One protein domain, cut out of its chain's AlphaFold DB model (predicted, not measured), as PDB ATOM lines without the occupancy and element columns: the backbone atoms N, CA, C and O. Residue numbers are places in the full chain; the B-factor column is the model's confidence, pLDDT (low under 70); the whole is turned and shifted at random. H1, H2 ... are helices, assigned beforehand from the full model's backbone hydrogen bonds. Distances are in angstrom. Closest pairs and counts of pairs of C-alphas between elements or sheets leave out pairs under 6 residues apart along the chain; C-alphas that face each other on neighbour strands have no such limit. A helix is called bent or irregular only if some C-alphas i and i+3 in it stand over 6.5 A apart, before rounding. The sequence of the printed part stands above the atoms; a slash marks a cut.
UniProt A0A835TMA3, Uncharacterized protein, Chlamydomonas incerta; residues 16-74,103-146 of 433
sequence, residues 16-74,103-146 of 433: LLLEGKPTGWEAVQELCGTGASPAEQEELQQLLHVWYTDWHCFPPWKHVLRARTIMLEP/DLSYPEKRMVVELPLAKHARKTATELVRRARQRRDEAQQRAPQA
ATOM      1  N   LEU A  16       9.000  17.148 145.957       46.28
ATOM      2  CA  LEU A  16       9.474  17.050 147.327       46.28
ATOM      3  C   LEU A  16       8.257  16.812 148.212       46.28
ATOM      4  O   LEU A  16       7.323  17.596 148.163       46.28
ATOM      5  N   LEU A  17       8.235  15.744 148.998       41.38
ATOM      6  CA  LEU A  17       7.189  15.538 149.991       41.38
ATOM      7  C   LEU A  17       7.742  15.970 151.357       41.38
ATOM      8  O   LEU A  17       8.615  15.291 151.898       41.38
ATOM      9  N   LEU A  18       7.258  17.075 151.938       43.94
ATOM     10  CA  LEU A  18       7.469  17.374 153.362       43.94
ATOM     11  C   LEU A  18       6.359  16.674 154.141       43.94
ATOM     12  O   LEU A  18       5.188  16.973 153.927       43.94
ATOM     13  N   GLU A  19       6.704  15.741 155.029       47.66
ATOM     14  CA  GLU A  19       5.712  15.025 155.857       47.66
ATOM     15  C   GLU A  19       4.591  14.348 155.022       47.66
ATOM     16  O   GLU A  19       3.450  14.248 155.460       47.66
ATOM     17  N   GLY A  20       4.905  13.896 153.799       42.75
ATOM     18  CA  GLY A  20       3.936  13.269 152.886       42.75
ATOM     19  C   GLY A  20       3.113  14.246 152.032       42.75
ATOM     20  O   GLY A  20       2.272  13.802 151.255       42.75
ATOM     21  N   LYS A  21       3.357  15.561 152.123       42.25
ATOM     22  CA  LYS A  21       2.704  16.581 151.286       42.25
ATOM     23  C   LYS A  21       3.665  17.169 150.255       42.25
ATOM     24  O   LYS A  21       4.776  17.535 150.638       42.25
ATOM     25  N   PRO A  22       3.260  17.329 148.982       46.28
ATOM     26  CA  PRO A  22       4.099  17.966 147.978       46.28
ATOM     27  C   PRO A  22       4.439  19.397 148.404       46.28
ATOM     28  O   PRO A  22       3.551  20.233 148.540       46.28
ATOM     29  N   THR A  23       5.723  19.707 148.580       54.25
ATOM     30  CA  THR A  23       6.243  21.073 148.612       54.25
ATOM     31  C   THR A  23       6.235  21.621 147.195       54.25
ATOM     32  O   THR A  23       7.263  21.897 146.574       54.25
ATOM     33  N   GLY A  24       5.034  21.784 146.655       57.06
ATOM     34  CA  GLY A  24       4.824  22.903 145.764       57.06
ATOM     35  C   GLY A  24       5.110  24.189 146.538       57.06
ATOM     36  O   GLY A  24       5.012  24.238 147.767       57.06
ATOM     37  N   TRP A  25       5.431  25.246 145.805       56.69
ATOM     38  CA  TRP A  25       5.458  26.615 146.320       56.69
ATOM     39  C   TRP A  25       4.212  26.955 147.169       56.69
ATOM     40  O   TRP A  25       4.301  27.721 148.116       56.69
ATOM     41  N   GLU A  26       3.081  26.298 146.914       61.84
ATOM     42  CA  GLU A  26       1.836  26.374 147.687       61.84
ATOM     43  C   GLU A  26       1.991  25.985 149.170       61.84
ATOM     44  O   GLU A  26       1.472  26.684 150.033       61.84
ATOM     45  N   ALA A  27       2.754  24.937 149.504       60.50
ATOM     46  CA  ALA A  27       3.004  24.556 150.902       60.50
ATOM     47  C   ALA A  27       3.922  25.567 151.609       60.50
ATOM     48  O   ALA A  27       3.828  25.789 152.817       60.50
ATOM     49  N   VAL A  28       4.809  26.204 150.841       64.81
ATOM     50  CA  VAL A  28       5.645  27.308 151.318       64.81
ATOM     51  C   VAL A  28       4.768  28.536 151.548       64.81
ATOM     52  O   VAL A  28       4.874  29.138 152.606       64.81
ATOM     53  N   GLN A  29       3.840  28.855 150.644       67.12
ATOM     54  CA  GLN A  29       2.855  29.928 150.820       67.12
ATOM     55  C   GLN A  29       1.926  29.687 152.018       67.12
ATOM     56  O   GLN A  29       1.648  30.623 152.764       67.12
ATOM     57  N   GLU A  30       1.488  28.445 152.245       66.88
ATOM     58  CA  GLU A  30       0.673  28.071 153.408       66.88
ATOM     59  C   GLU A  30       1.447  28.289 154.722       66.88
ATOM     60  O   GLU A  30       0.898  28.814 155.689       66.88
ATOM     61  N   LEU A  31       2.746  27.966 154.737       61.28
ATOM     62  CA  LEU A  31       3.625  28.159 155.896       61.28
ATOM     63  C   LEU A  31       4.073  29.612 156.105       61.28
ATOM     64  O   LEU A  31       4.277  30.024 157.245       61.28
ATOM     65  N   CYS A  32       4.246  30.379 155.028       65.00
ATOM     66  CA  CYS A  32       4.649  31.786 155.089       65.00
ATOM     67  C   CYS A  32       3.459  32.716 155.377       65.00
ATOM     68  O   CYS A  32       3.655  33.884 155.705       65.00
ATOM     69  N   GLY A  33       2.233  32.189 155.298       65.31
ATOM     70  CA  GLY A  33       1.003  32.955 155.426       65.31
ATOM     71  C   GLY A  33       0.761  33.845 154.206       65.31
ATOM     72  O   GLY A  33       1.677  34.333 153.548       65.31
ATOM     73  N   THR A  34      -0.505  34.132 153.918       69.88
ATOM     74  CA  THR A  34      -0.905  35.051 152.837       69.88
ATOM     75  C   THR A  34      -0.484  36.510 153.076       69.88
ATOM     76  O   THR A  34      -0.734  37.360 152.227       69.88
ATOM     77  N   GLY A  35       0.149  36.810 154.216       82.81
ATOM     78  CA  GLY A  35       0.579  38.148 154.620       82.81
ATOM     79  C   GLY A  35       2.064  38.458 154.421       82.81
ATOM     80  O   GLY A  35       2.462  39.576 154.738       82.81
ATOM     81  N   ALA A  36       2.883  37.519 153.930       82.00
ATOM     82  CA  ALA A  36       4.307  37.784 153.710       82.00
ATOM     83  C   ALA A  36       4.507  38.853 152.623       82.00
ATOM     84  O   ALA A  36       3.958  38.741 151.519       82.00
ATOM     85  N   SER A  37       5.308  39.873 152.930       88.69
ATOM     86  CA  SER A  37       5.680  40.920 151.974       88.69
ATOM     87  C   SER A  37       6.475  40.339 150.790       88.69
ATOM     88  O   SER A  37       7.092  39.282 150.924       88.69
ATOM     89  N   PRO A  38       6.514  41.008 149.618       86.94
ATOM     90  CA  PRO A  38       7.278  40.517 148.467       86.94
ATOM     91  C   PRO A  38       8.759  40.253 148.778       86.94
ATOM     92  O   PRO A  38       9.317  39.267 148.306       86.94
ATOM     93  N   ALA A  39       9.370  41.090 149.624       84.62
ATOM     94  CA  ALA A  39      10.752  40.917 150.067       84.62
ATOM     95  C   ALA A  39      10.926  39.652 150.925       84.62
ATOM     96  O   ALA A  39      11.854  38.876 150.711       84.62
ATOM     97  N   GLU A  40       9.998  39.395 151.850       84.94
ATOM     98  CA  GLU A  40      10.017  38.168 152.654       84.94
ATOM     99  C   GLU A  40       9.787  36.923 151.795       84.94
ATOM    100  O   GLU A  40      10.398  35.888 152.045       84.94
ATOM    101  N   GLN A  41       8.936  37.004 150.769       84.44
ATOM    102  CA  GLN A  41       8.706  35.885 149.854       84.44
ATOM    103  C   GLN A  41       9.969  35.525 149.067       84.44
ATOM    104  O   GLN A  41      10.287  34.341 148.949       84.44
ATOM    105  N   GLU A  42      10.699  36.519 148.560       84.50
ATOM    106  CA  GLU A  42      11.973  36.302 147.867       84.50
ATOM    107  C   GLU A  42      13.024  35.698 148.811       84.50
ATOM    108  O   GLU A  42      13.685  34.715 148.471       84.50
ATOM    109  N   GLU A  43      13.124  36.218 150.034       86.31
ATOM    110  CA  GLU A  43      14.020  35.683 151.060       86.31
ATOM    111  C   GLU A  43      13.698  34.215 151.394       86.31
ATOM    112  O   GLU A  43      14.594  33.372 151.477       86.31
ATOM    113  N   LEU A  44      12.413  33.883 151.540       86.69
ATOM    114  CA  LEU A  44      11.948  32.527 151.834       86.69
ATOM    115  C   LEU A  44      12.176  31.572 150.656       86.69
ATOM    116  O   LEU A  44      12.511  30.409 150.885       86.69
ATOM    117  N   GLN A  45      12.062  32.047 149.410       85.00
ATOM    118  CA  GLN A  45      12.447  31.275 148.221       85.00
ATOM    119  C   GLN A  45      13.933  30.950 148.221       85.00
ATOM    120  O   GLN A  45      14.303  29.795 147.996       85.00
ATOM    121  N   GLN A  46      14.776  31.946 148.498       83.56
ATOM    122  CA  GLN A  46      16.216  31.737 148.598       83.56
ATOM    123  C   GLN A  46      16.520  30.730 149.708       83.56
ATOM    124  O   GLN A  46      17.197  29.736 149.464       83.56
ATOM    125  N   LEU A  47      15.950  30.912 150.899       84.38
ATOM    126  CA  LEU A  47      16.176  30.020 152.033       84.38
ATOM    127  C   LEU A  47      15.711  28.583 151.752       84.38
ATOM    128  O   LEU A  47      16.399  27.638 152.136       84.38
ATOM    129  N   LEU A  48      14.590  28.405 151.050       85.19
ATOM    130  CA  LEU A  48      14.103  27.092 150.630       85.19
ATOM    131  C   LEU A  48      15.030  26.443 149.599       85.19
ATOM    132  O   LEU A  48      15.288  25.243 149.679       85.19
ATOM    133  N   HIS A  49      15.532  27.226 148.642       81.56
ATOM    134  CA  HIS A  49      16.479  26.740 147.647       81.56
ATOM    135  C   HIS A  49      17.739  26.206 148.327       81.56
ATOM    136  O   HIS A  49      18.078  25.043 148.139       81.56
ATOM    137  N   VAL A  50      18.337  27.009 149.209       80.38
ATOM    138  CA  VAL A  50      19.512  26.643 150.014       80.38
ATOM    139  C   VAL A  50      19.256  25.408 150.869       80.38
ATOM    140  O   VAL A  50      20.058  24.474 150.919       80.38
ATOM    141  N   TRP A  51      18.106  25.383 151.539       84.25
ATOM    142  CA  TRP A  51      17.696  24.258 152.362       84.25
ATOM    143  C   TRP A  51      17.631  22.946 151.565       84.25
ATOM    144  O   TRP A  51      18.044  21.885 152.046       84.25
ATOM    145  N   TYR A  52      17.133  23.027 150.333       79.69
ATOM    146  CA  TYR A  52      17.006  21.884 149.447       79.69
ATOM    147  C   TYR A  52      18.345  21.458 148.835       79.69
ATOM    148  O   TYR A  52      18.688  20.276 148.891       79.69
ATOM    149  N   THR A  53      19.098  22.400 148.262       78.94
ATOM    150  CA  THR A  53      20.323  22.101 147.510       78.94
ATOM    151  C   THR A  53      21.493  21.768 148.420       78.94
ATOM    152  O   THR A  53      22.236  20.832 148.131       78.94
ATOM    153  N   ASP A  54      21.631  22.490 149.533       78.56
ATOM    154  CA  ASP A  54      22.879  22.510 150.296       78.56
ATOM    155  C   ASP A  54      22.749  21.827 151.655       78.56
ATOM    156  O   ASP A  54      23.720  21.273 152.169       78.56
ATOM    157  N   TRP A  55      21.562  21.867 152.267       78.25
ATOM    158  CA  TRP A  55      21.337  21.248 153.581       78.25
ATOM    159  C   TRP A  55      20.782  19.826 153.458       78.25
ATOM    160  O   TRP A  55      20.506  19.179 154.463       78.25
ATOM    161  N   HIS A  56      20.644  19.306 152.231       76.56
ATOM    162  CA  HIS A  56      20.148  17.956 151.951       76.56
ATOM    163  C   HIS A  56      18.855  17.620 152.724       76.56
ATOM    164  O   HIS A  56      18.682  16.503 153.215       76.56
ATOM    165  N   CYS A  57      17.947  18.598 152.858       69.88
ATOM    166  CA  CYS A  57      16.696  18.486 153.623       69.88
ATOM    167  C   CYS A  57      16.867  18.230 155.140       69.88
ATOM    168  O   CYS A  57      15.915  17.817 155.813       69.88
ATOM    169  N   PHE A  58      18.049  18.485 155.704       73.56
ATOM    170  CA  PHE A  58      18.310  18.441 157.140       73.56
ATOM    171  C   PHE A  58      18.961  19.746 157.589       73.56
ATOM    172  O   PHE A  58      20.082  20.036 157.181       73.56
ATOM    173  N   PRO A  59      18.322  20.544 158.456       78.88
ATOM    174  CA  PRO A  59      17.160  20.294 159.340       78.88
ATOM    175  C   PRO A  59      15.778  20.227 158.671       78.88
ATOM    176  O   PRO A  59      15.647  20.672 157.554       78.88
ATOM    177  N   PRO A  60      14.692  19.800 159.342       83.19
ATOM    178  CA  PRO A  60      13.336  19.976 158.805       83.19
ATOM    179  C   PRO A  60      12.970  21.460 158.622       83.19
ATOM    180  O   PRO A  60      13.212  22.255 159.533       83.19
ATOM    181  N   TRP A  61      12.301  21.810 157.516       83.12
ATOM    182  CA  TRP A  61      11.956  23.193 157.133       83.12
ATOM    183  C   TRP A  61      11.294  24.027 158.244       83.12
ATOM    184  O   TRP A  61      11.676  25.167 158.485       83.12
ATOM    185  N   LYS A  62      10.379  23.440 159.024       81.69
ATOM    186  CA  LYS A  62       9.746  24.110 160.180       81.69
ATOM    187  C   LYS A  62      10.738  24.666 161.209       81.69
ATOM    188  O   LYS A  62      10.462  25.668 161.861       81.69
ATOM    189  N   HIS A  63      11.898  24.030 161.364       81.62
ATOM    190  CA  HIS A  63      12.941  24.525 162.257       81.62
ATOM    191  C   HIS A  63      13.760  25.648 161.625       81.62
ATOM    192  O   HIS A  63      14.185  26.543 162.348       81.62
ATOM    193  N   VAL A  64      13.945  25.615 160.303       83.44
ATOM    194  CA  VAL A  64      14.567  26.706 159.540       83.44
ATOM    195  C   VAL A  64      13.728  27.974 159.682       83.44
ATOM    196  O   VAL A  64      14.247  29.006 160.097       83.44
ATOM    197  N   LEU A  65      12.412  27.862 159.469       85.94
ATOM    198  CA  LEU A  65      11.471  28.967 159.670       85.94
ATOM    199  C   LEU A  65      11.485  29.482 161.111       85.94
ATOM    200  O   LEU A  65      11.552  30.684 161.335       85.94
ATOM    201  N   ARG A  66      11.492  28.584 162.103       84.12
ATOM    202  CA  ARG A  66      11.564  28.988 163.512       84.12
ATOM    203  C   ARG A  66      12.867  29.718 163.848       84.12
ATOM    204  O   ARG A  66      12.833  30.680 164.607       84.12
ATOM    205  N   ALA A  67      14.001  29.259 163.319       82.31
ATOM    206  CA  ALA A  67      15.285  29.928 163.507       82.31
ATOM    207  C   ALA A  67      15.266  31.332 162.887       82.31
ATOM    208  O   ALA A  67      15.697  32.277 163.540       82.31
ATOM    209  N   ARG A  68      14.682  31.479 161.689       85.44
ATOM    210  CA  ARG A  68      14.436  32.782 161.060       85.44
ATOM    211  C   ARG A  68      13.593  33.690 161.961       85.44
ATOM    212  O   ARG A  68      14.004  34.812 162.222       85.44
ATOM    213  N   THR A  69      12.462  33.210 162.487       85.88
ATOM    214  CA  THR A  69      11.598  34.010 163.378       85.88
ATOM    215  C   THR A  69      12.350  34.510 164.611       85.88
ATOM    216  O   THR A  69      12.281  35.693 164.912       85.88
ATOM    217  N   ILE A  70      13.133  33.648 165.270       81.62
ATOM    218  CA  ILE A  70      13.928  34.019 166.457       81.62
ATOM    219  C   ILE A  70      14.960  35.112 166.136       81.62
ATOM    220  O   ILE A  70      15.293  35.912 167.001       81.62
ATOM    221  N   MET A  71      15.485  35.135 164.911       78.88
ATOM    222  CA  MET A  71      16.472  36.128 164.478       78.88
ATOM    223  C   MET A  71      15.848  37.463 164.080       78.88
ATOM    224  O   MET A  71      16.512  38.490 164.176       78.88
ATOM    225  N   LEU A  72      14.599  37.439 163.613       82.44
ATOM    226  CA  LEU A  72      13.842  38.639 163.268       82.44
ATOM    227  C   LEU A  72      13.173  39.277 164.486       82.44
ATOM    228  O   LEU A  72      12.848  40.463 164.447       82.44
ATOM    229  N   GLU A  73      12.958  38.515 165.561       83.44
ATOM    230  CA  GLU A  73      12.496  39.070 166.827       83.44
ATOM    231  C   GLU A  73      13.573  40.022 167.378       83.44
ATOM    232  O   GLU A  73      14.694  39.585 167.660       83.44
ATOM    233  N   PRO A  74      13.274  41.330 167.522       80.94
ATOM    234  CA  PRO A  74      14.216  42.246 168.140       80.94
ATOM    235  C   PRO A  74      14.535  41.725 169.545       80.94
ATOM    236  O   PRO A  74      13.617  41.269 170.236       80.94
ATOM    237  N   ASP A 103      21.499  41.404 155.186       84.81
ATOM    238  CA  ASP A 103      22.914  41.772 155.293       84.81
ATOM    239  C   ASP A 103      23.827  40.576 155.582       84.81
ATOM    240  O   ASP A 103      25.035  40.640 155.349       84.81
ATOM    241  N   LEU A 104      23.265  39.465 156.069       81.00
ATOM    242  CA  LEU A 104      24.034  38.259 156.341       81.00
ATOM    243  C   LEU A 104      24.470  37.592 155.031       81.00
ATOM    244  O   LEU A 104      23.663  37.290 154.139       81.00
ATOM    245  N   SER A 105      25.759  37.274 154.946       83.50
ATOM    246  CA  SER A 105      26.283  36.405 153.899       83.50
ATOM    247  C   SER A 105      25.656  35.011 153.996       83.50
ATOM    248  O   SER A 105      25.158  34.580 155.039       83.50
ATOM    249  N   TYR A 106      25.689  34.263 152.894       76.75
ATOM    250  CA  TYR A 106      25.157  32.901 152.865       76.75
ATOM    251  C   TYR A 106      25.729  31.994 153.987       76.75
ATOM    252  O   TYR A 106      24.936  31.340 154.673       76.75
ATOM    253  N   PRO A 107      27.057  31.955 154.248       76.88
ATOM    254  CA  PRO A 107      27.609  31.155 155.345       76.88
ATOM    255  C   PRO A 107      27.093  31.580 156.723       76.88
ATOM    256  O   PRO A 107      26.847  30.727 157.575       76.88
ATOM    257  N   GLU A 108      26.885  32.879 156.939       82.69
ATOM    258  CA  GLU A 108      26.344  33.400 158.196       82.69
ATOM    259  C   GLU A 108      24.880  32.998 158.374       82.69
ATOM    260  O   GLU A 108      24.530  32.469 159.428       82.69
ATOM    261  N   LYS A 109      24.051  33.137 157.329       76.81
ATOM    262  CA  LYS A 109      22.654  32.659 157.321       76.81
ATOM    263  C   LYS A 109      22.578  31.179 157.679       76.81
ATOM    264  O   LYS A 109      21.773  30.774 158.518       76.81
ATOM    265  N   ARG A 110      23.461  30.369 157.092       79.44
ATOM    266  CA  ARG A 110      23.574  28.943 157.402       79.44
ATOM    267  C   ARG A 110      23.918  28.697 158.864       79.44
ATOM    268  O   ARG A 110      23.199  27.972 159.545       79.44
ATOM    269  N   MET A 111      24.975  29.328 159.356       78.94
ATOM    270  CA  MET A 111      25.438  29.142 160.730       78.94
ATOM    271  C   MET A 111      24.380  29.585 161.755       78.94
ATOM    272  O   MET A 111      24.180  28.933 162.781       78.94
ATOM    273  N   VAL A 112      23.652  30.660 161.442       78.81
ATOM    274  CA  VAL A 112      22.532  31.176 162.233       78.81
ATOM    275  C   VAL A 112      21.385  30.174 162.330       78.81
ATOM    276  O   VAL A 112      20.773  30.076 163.391       78.81
ATOM    277  N   VAL A 113      21.100  29.400 161.280       76.12
ATOM    278  CA  VAL A 113      20.074  28.349 161.350       76.12
ATOM    279  C   VAL A 113      20.601  27.099 162.048       76.12
ATOM    280  O   VAL A 113      19.921  26.550 162.920       76.12
ATOM    281  N   GLU A 114      21.819  26.667 161.727       78.88
ATOM    282  CA  GLU A 114      22.433  25.466 162.303       78.88
ATOM    283  C   GLU A 114      22.620  25.571 163.827       78.88
ATOM    284  O   GLU A 114      22.459  24.580 164.542       78.88
ATOM    285  N   LEU A 115      22.895  26.763 164.365       76.75
ATOM    286  CA  LEU A 115      23.192  26.936 165.786       76.75
ATOM    287  C   LEU A 115      21.985  26.663 166.722       76.75
ATOM    288  O   LEU A 115      22.143  25.886 167.671       76.75
ATOM    289  N   PRO A 116      20.778  27.233 166.518       75.50
ATOM    290  CA  PRO A 116      19.569  26.860 167.257       75.50
ATOM    291  C   PRO A 116      19.238  25.373 167.157       75.50
ATOM    292  O   PRO A 116      18.792  24.775 168.137       75.50
ATOM    293  N   LEU A 117      19.487  24.764 165.999       71.75
ATOM    294  CA  LEU A 117      19.261  23.340 165.773       71.75
ATOM    295  C   LEU A 117      20.227  22.473 166.557       71.75
ATOM    296  O   LEU A 117      19.785  21.550 167.239       71.75
ATOM    297  N   ALA A 118      21.513  22.811 166.543       73.12
ATOM    298  CA  ALA A 118      22.520  22.155 167.362       73.12
ATOM    299  C   ALA A 118      22.186  22.297 168.857       73.12
ATOM    300  O   ALA A 118      22.220  21.319 169.607       73.12
ATOM    301  N   LYS A 119      21.763  23.494 169.295       76.19
ATOM    302  CA  LYS A 119      21.301  23.732 170.674       76.19
ATOM    303  C   LYS A 119      20.072  22.885 171.020       76.19
ATOM    304  O   LYS A 119      20.026  22.297 172.102       76.19
ATOM    305  N   HIS A 120      19.089  22.799 170.123       74.94
ATOM    306  CA  HIS A 120      17.884  22.000 170.330       74.94
ATOM    307  C   HIS A 120      18.199  20.501 170.366       74.94
ATOM    308  O   HIS A 120      17.790  19.820 171.306       74.94
ATOM    309  N   ALA A 121      18.990  20.002 169.415       70.19
ATOM    310  CA  ALA A 121      19.444  18.616 169.361       70.19
ATOM    311  C   ALA A 121      20.196  18.229 170.640       70.19
ATOM    312  O   ALA A 121      19.869  17.221 171.268       70.19
ATOM    313  N   ARG A 122      21.116  19.084 171.104       75.56
ATOM    314  CA  ARG A 122      21.840  18.889 172.366       75.56
ATOM    315  C   ARG A 122      20.904  18.851 173.575       75.56
ATOM    316  O   ARG A 122      21.072  17.999 174.452       75.56
ATOM    317  N   LYS A 123      19.910  19.744 173.640       80.94
ATOM    318  CA  LYS A 123      18.909  19.760 174.721       80.94
ATOM    319  C   LYS A 123      18.084  18.471 174.728       80.94
ATOM    320  O   LYS A 123      17.928  17.860 175.784       80.94
ATOM    321  N   THR A 124      17.610  18.037 173.563       73.38
ATOM    322  CA  THR A 124      16.834  16.801 173.403       73.38
ATOM    323  C   THR A 124      17.657  15.570 173.773       73.38
ATOM    324  O   THR A 124      17.186  14.736 174.543       73.38
ATOM    325  N   ALA A 125      18.912  15.482 173.324       72.81
ATOM    326  CA  ALA A 125      19.819  14.399 173.698       72.81
ATOM    327  C   ALA A 125      20.061  14.353 175.217       72.81
ATOM    328  O   ALA A 125      19.963  13.292 175.834       72.81
ATOM    329  N   THR A 126      20.297  15.510 175.842       83.44
ATOM    330  CA  THR A 126      20.485  15.613 177.299       83.44
ATOM    331  C   THR A 126      19.248  15.131 178.060       83.44
ATOM    332  O   THR A 126      19.365  14.389 179.036       83.44
ATOM    333  N   GLU A 127      18.055  15.506 177.598       86.19
ATOM    334  CA  GLU A 127      16.786  15.091 178.202       86.19
ATOM    335  C   GLU A 127      16.520  13.587 178.031       86.19
ATOM    336  O   GLU A 127      16.082  12.930 178.975       86.19
ATOM    337  N   LEU A 128      16.841  13.010 176.869       81.75
ATOM    338  CA  LEU A 128      16.742  11.565 176.644       81.75
ATOM    339  C   LEU A 128      17.680  10.785 177.572       81.75
ATOM    340  O   LEU A 128      17.252   9.820 178.206       81.75
ATOM    341  N   VAL A 129      18.929  11.239 177.727       87.56
ATOM    342  CA  VAL A 129      19.883  10.644 178.676       87.56
ATOM    343  C   VAL A 129      19.363  10.753 180.111       87.56
ATOM    344  O   VAL A 129      19.439   9.783 180.869       87.56
ATOM    345  N   ARG A 130      18.790  11.903 180.487       94.81
ATOM    346  CA  ARG A 130      18.183  12.106 181.810       94.81
ATOM    347  C   ARG A 130      17.037  11.122 182.057       94.81
ATOM    348  O   ARG A 130      17.012  10.480 183.105       94.81
ATOM    349  N   ARG A 131      16.131  10.949 181.089       92.94
ATOM    350  CA  ARG A 131      15.007   9.997 181.174       92.94
ATOM    351  C   ARG A 131      15.475   8.546 181.241       92.94
ATOM    352  O   ARG A 131      14.932   7.774 182.023       92.94
ATOM    353  N   ALA A 132      16.492   8.178 180.467       88.62
ATOM    354  CA  ALA A 132      17.063   6.833 180.506       88.62
ATOM    355  C   ALA A 132      17.674   6.513 181.881       88.62
ATOM    356  O   ALA A 132      17.466   5.419 182.406       88.62
ATOM    357  N   ARG A 133      18.373   7.479 182.498       93.69
ATOM    358  CA  ARG A 133      18.881   7.347 183.875       93.69
ATOM    359  C   ARG A 133      17.746   7.195 184.879       93.69
ATOM    360  O   ARG A 133      17.758   6.246 185.646       93.69
ATOM    361  N   GLN A 134      16.727   8.047 184.790       96.19
ATOM    362  CA  GLN A 134      15.561   7.965 185.665       96.19
ATOM    363  C   GLN A 134      14.873   6.590 185.584       96.19
ATOM    364  O   GLN A 134      14.629   5.972 186.615       96.19
ATOM    365  N   ARG A 135      14.633   6.061 184.374       95.69
ATOM    366  CA  ARG A 135      14.039   4.721 184.188       95.69
ATOM    367  C   ARG A 135      14.914   3.612 184.785       95.69
ATOM    368  O   ARG A 135      14.392   2.649 185.341       95.69
ATOM    369  N   ARG A 136      16.243   3.734 184.680       95.44
ATOM    370  CA  ARG A 136      17.186   2.792 185.299       95.44
ATOM    371  C   ARG A 136      17.104   2.844 186.825       95.44
ATOM    372  O   ARG A 136      17.051   1.784 187.446       95.44
ATOM    373  N   ASP A 137      17.077   4.037 187.406       96.19
ATOM    374  CA  ASP A 137      17.003   4.222 188.857       96.19
ATOM    375  C   ASP A 137      15.667   3.689 189.404       96.19
ATOM    376  O   ASP A 137      15.646   2.949 190.387       96.19
ATOM    377  N   GLU A 138      14.555   3.955 188.710       96.38
ATOM    378  CA  GLU A 138      13.232   3.399 189.029       96.38
ATOM    379  C   GLU A 138      13.216   1.861 188.946       96.38
ATOM    380  O   GLU A 138      12.662   1.193 189.821       96.38
ATOM    381  N   ALA A 139      13.857   1.272 187.931       95.25
ATOM    382  CA  ALA A 139      13.975  -0.181 187.811       95.25
ATOM    383  C   ALA A 139      14.811  -0.791 188.951       95.25
ATOM    384  O   ALA A 139      14.441  -1.828 189.502       95.25
ATOM    385  N   GLN A 140      15.903  -0.129 189.350       95.56
ATOM    386  CA  GLN A 140      16.726  -0.556 190.484       95.56
ATOM    387  C   GLN A 140      15.977  -0.456 191.817       95.56
ATOM    388  O   GLN A 140      16.151  -1.324 192.668       95.56
ATOM    389  N   GLN A 141      15.110   0.542 191.988       95.75
ATOM    390  CA  GLN A 141      14.265   0.675 193.180       95.75
ATOM    391  C   GLN A 141      13.150  -0.378 193.247       95.75
ATOM    392  O   GLN A 141      12.763  -0.787 194.340       95.75
ATOM    393  N   ARG A 142      12.644  -0.847 192.098       95.38
ATOM    394  CA  ARG A 142      11.610  -1.899 192.041       95.38
ATOM    395  C   ARG A 142      12.163  -3.315 192.200       95.38
ATOM    396  O   ARG A 142      11.434  -4.192 192.655       95.38
ATOM    397  N   ALA A 143      13.430  -3.553 191.855       94.38
ATOM    398  CA  ALA A 143      14.024  -4.891 191.903       94.38
ATOM    399  C   ALA A 143      13.928  -5.585 193.288       94.38
ATOM    400  O   ALA A 143      13.548  -6.755 193.321       94.38
ATOM    401  N   PRO A 144      14.165  -4.908 194.432       93.88
ATOM    402  CA  PRO A 144      14.018  -5.525 195.753       93.88
ATOM    403  C   PRO A 144      12.565  -5.872 196.103       93.88
ATOM    404  O   PRO A 144      12.315  -6.893 196.732       93.88
ATOM    405  N   GLN A 145      11.601  -5.048 195.676       90.81
ATOM    406  CA  GLN A 145      10.175  -5.294 195.927       90.81
ATOM    407  C   GLN A 145       9.668  -6.501 195.132       90.81
ATOM    408  O   GLN A 145       8.914  -7.318 195.653       90.81
ATOM    409  N   ALA A 146      10.131  -6.646 193.886       86.81
ATOM    410  CA  ALA A 146       9.828  -7.815 193.069       86.81
ATOM    411  C   ALA A 146      10.444  -9.100 193.651       86.81
ATOM    412  O   ALA A 146       9.792 -10.141 193.639       86.81
TER     413      ALA A 146
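AT A GLANCE: This is residues 16 to 74 and 103 to 146 of the 433 residues of an uncharacterized protein of Chlamydomonas incerta (UniProt A0A835TMA3). A small head of three short helices, H1, H2 and H3, sits at one end of one long helix, H4, whose residues 121 to 146 stick out as a free arm. The printed part has 103 residues, all helix by class, in the order H1 H2 H3 H4. It is only just extended, close to loose, with a radius of gyration of the C-alphas of 19.5 A, spanning 66 by 31 by 26 A.

IN THESE COORDINATES: H1 is residues 25 to 32, from C-alpha 25 at (5.458, 26.615, 146.320), H2 38 to 53, 22.6 A long, and H3 61 to 72. H4, 106 to 146, is 59.2 A long, ending at (9.828, -7.815, 193.069); it is only just irregular, C-alphas 141 and 144 being 6.7 A apart.

HOW THE PARTS SIT: H1 and H2 are close but not clearly touching, their closest C-alphas, Cys 32 and Gln 41, 7.8 A apart. So are H2 and H3, at Trp 51 and Trp 61, 7.5 A. H3 touches H4 with residues 63 to 68 alone, closest C-alphas Ala 67 and Val 113, 5.5 A, at a steep tilt of 66 degrees, opposite ways. H1 and H4 are apart. Every O i to N i+4 pair is within hydrogen-bond range in H1, H2 and H3; in H4, 33 of 37.

THE WHOLE: The C-alphas farthest apart, Pro 38 and Pro 144, are 66.3 A apart. Residues 75 to 102 are cut out, a 15.5 A gap between C-alphas 74 and 103. Of the links printed whole, none is long. Residues 16 to 34 and 57 have pLDDT under 70.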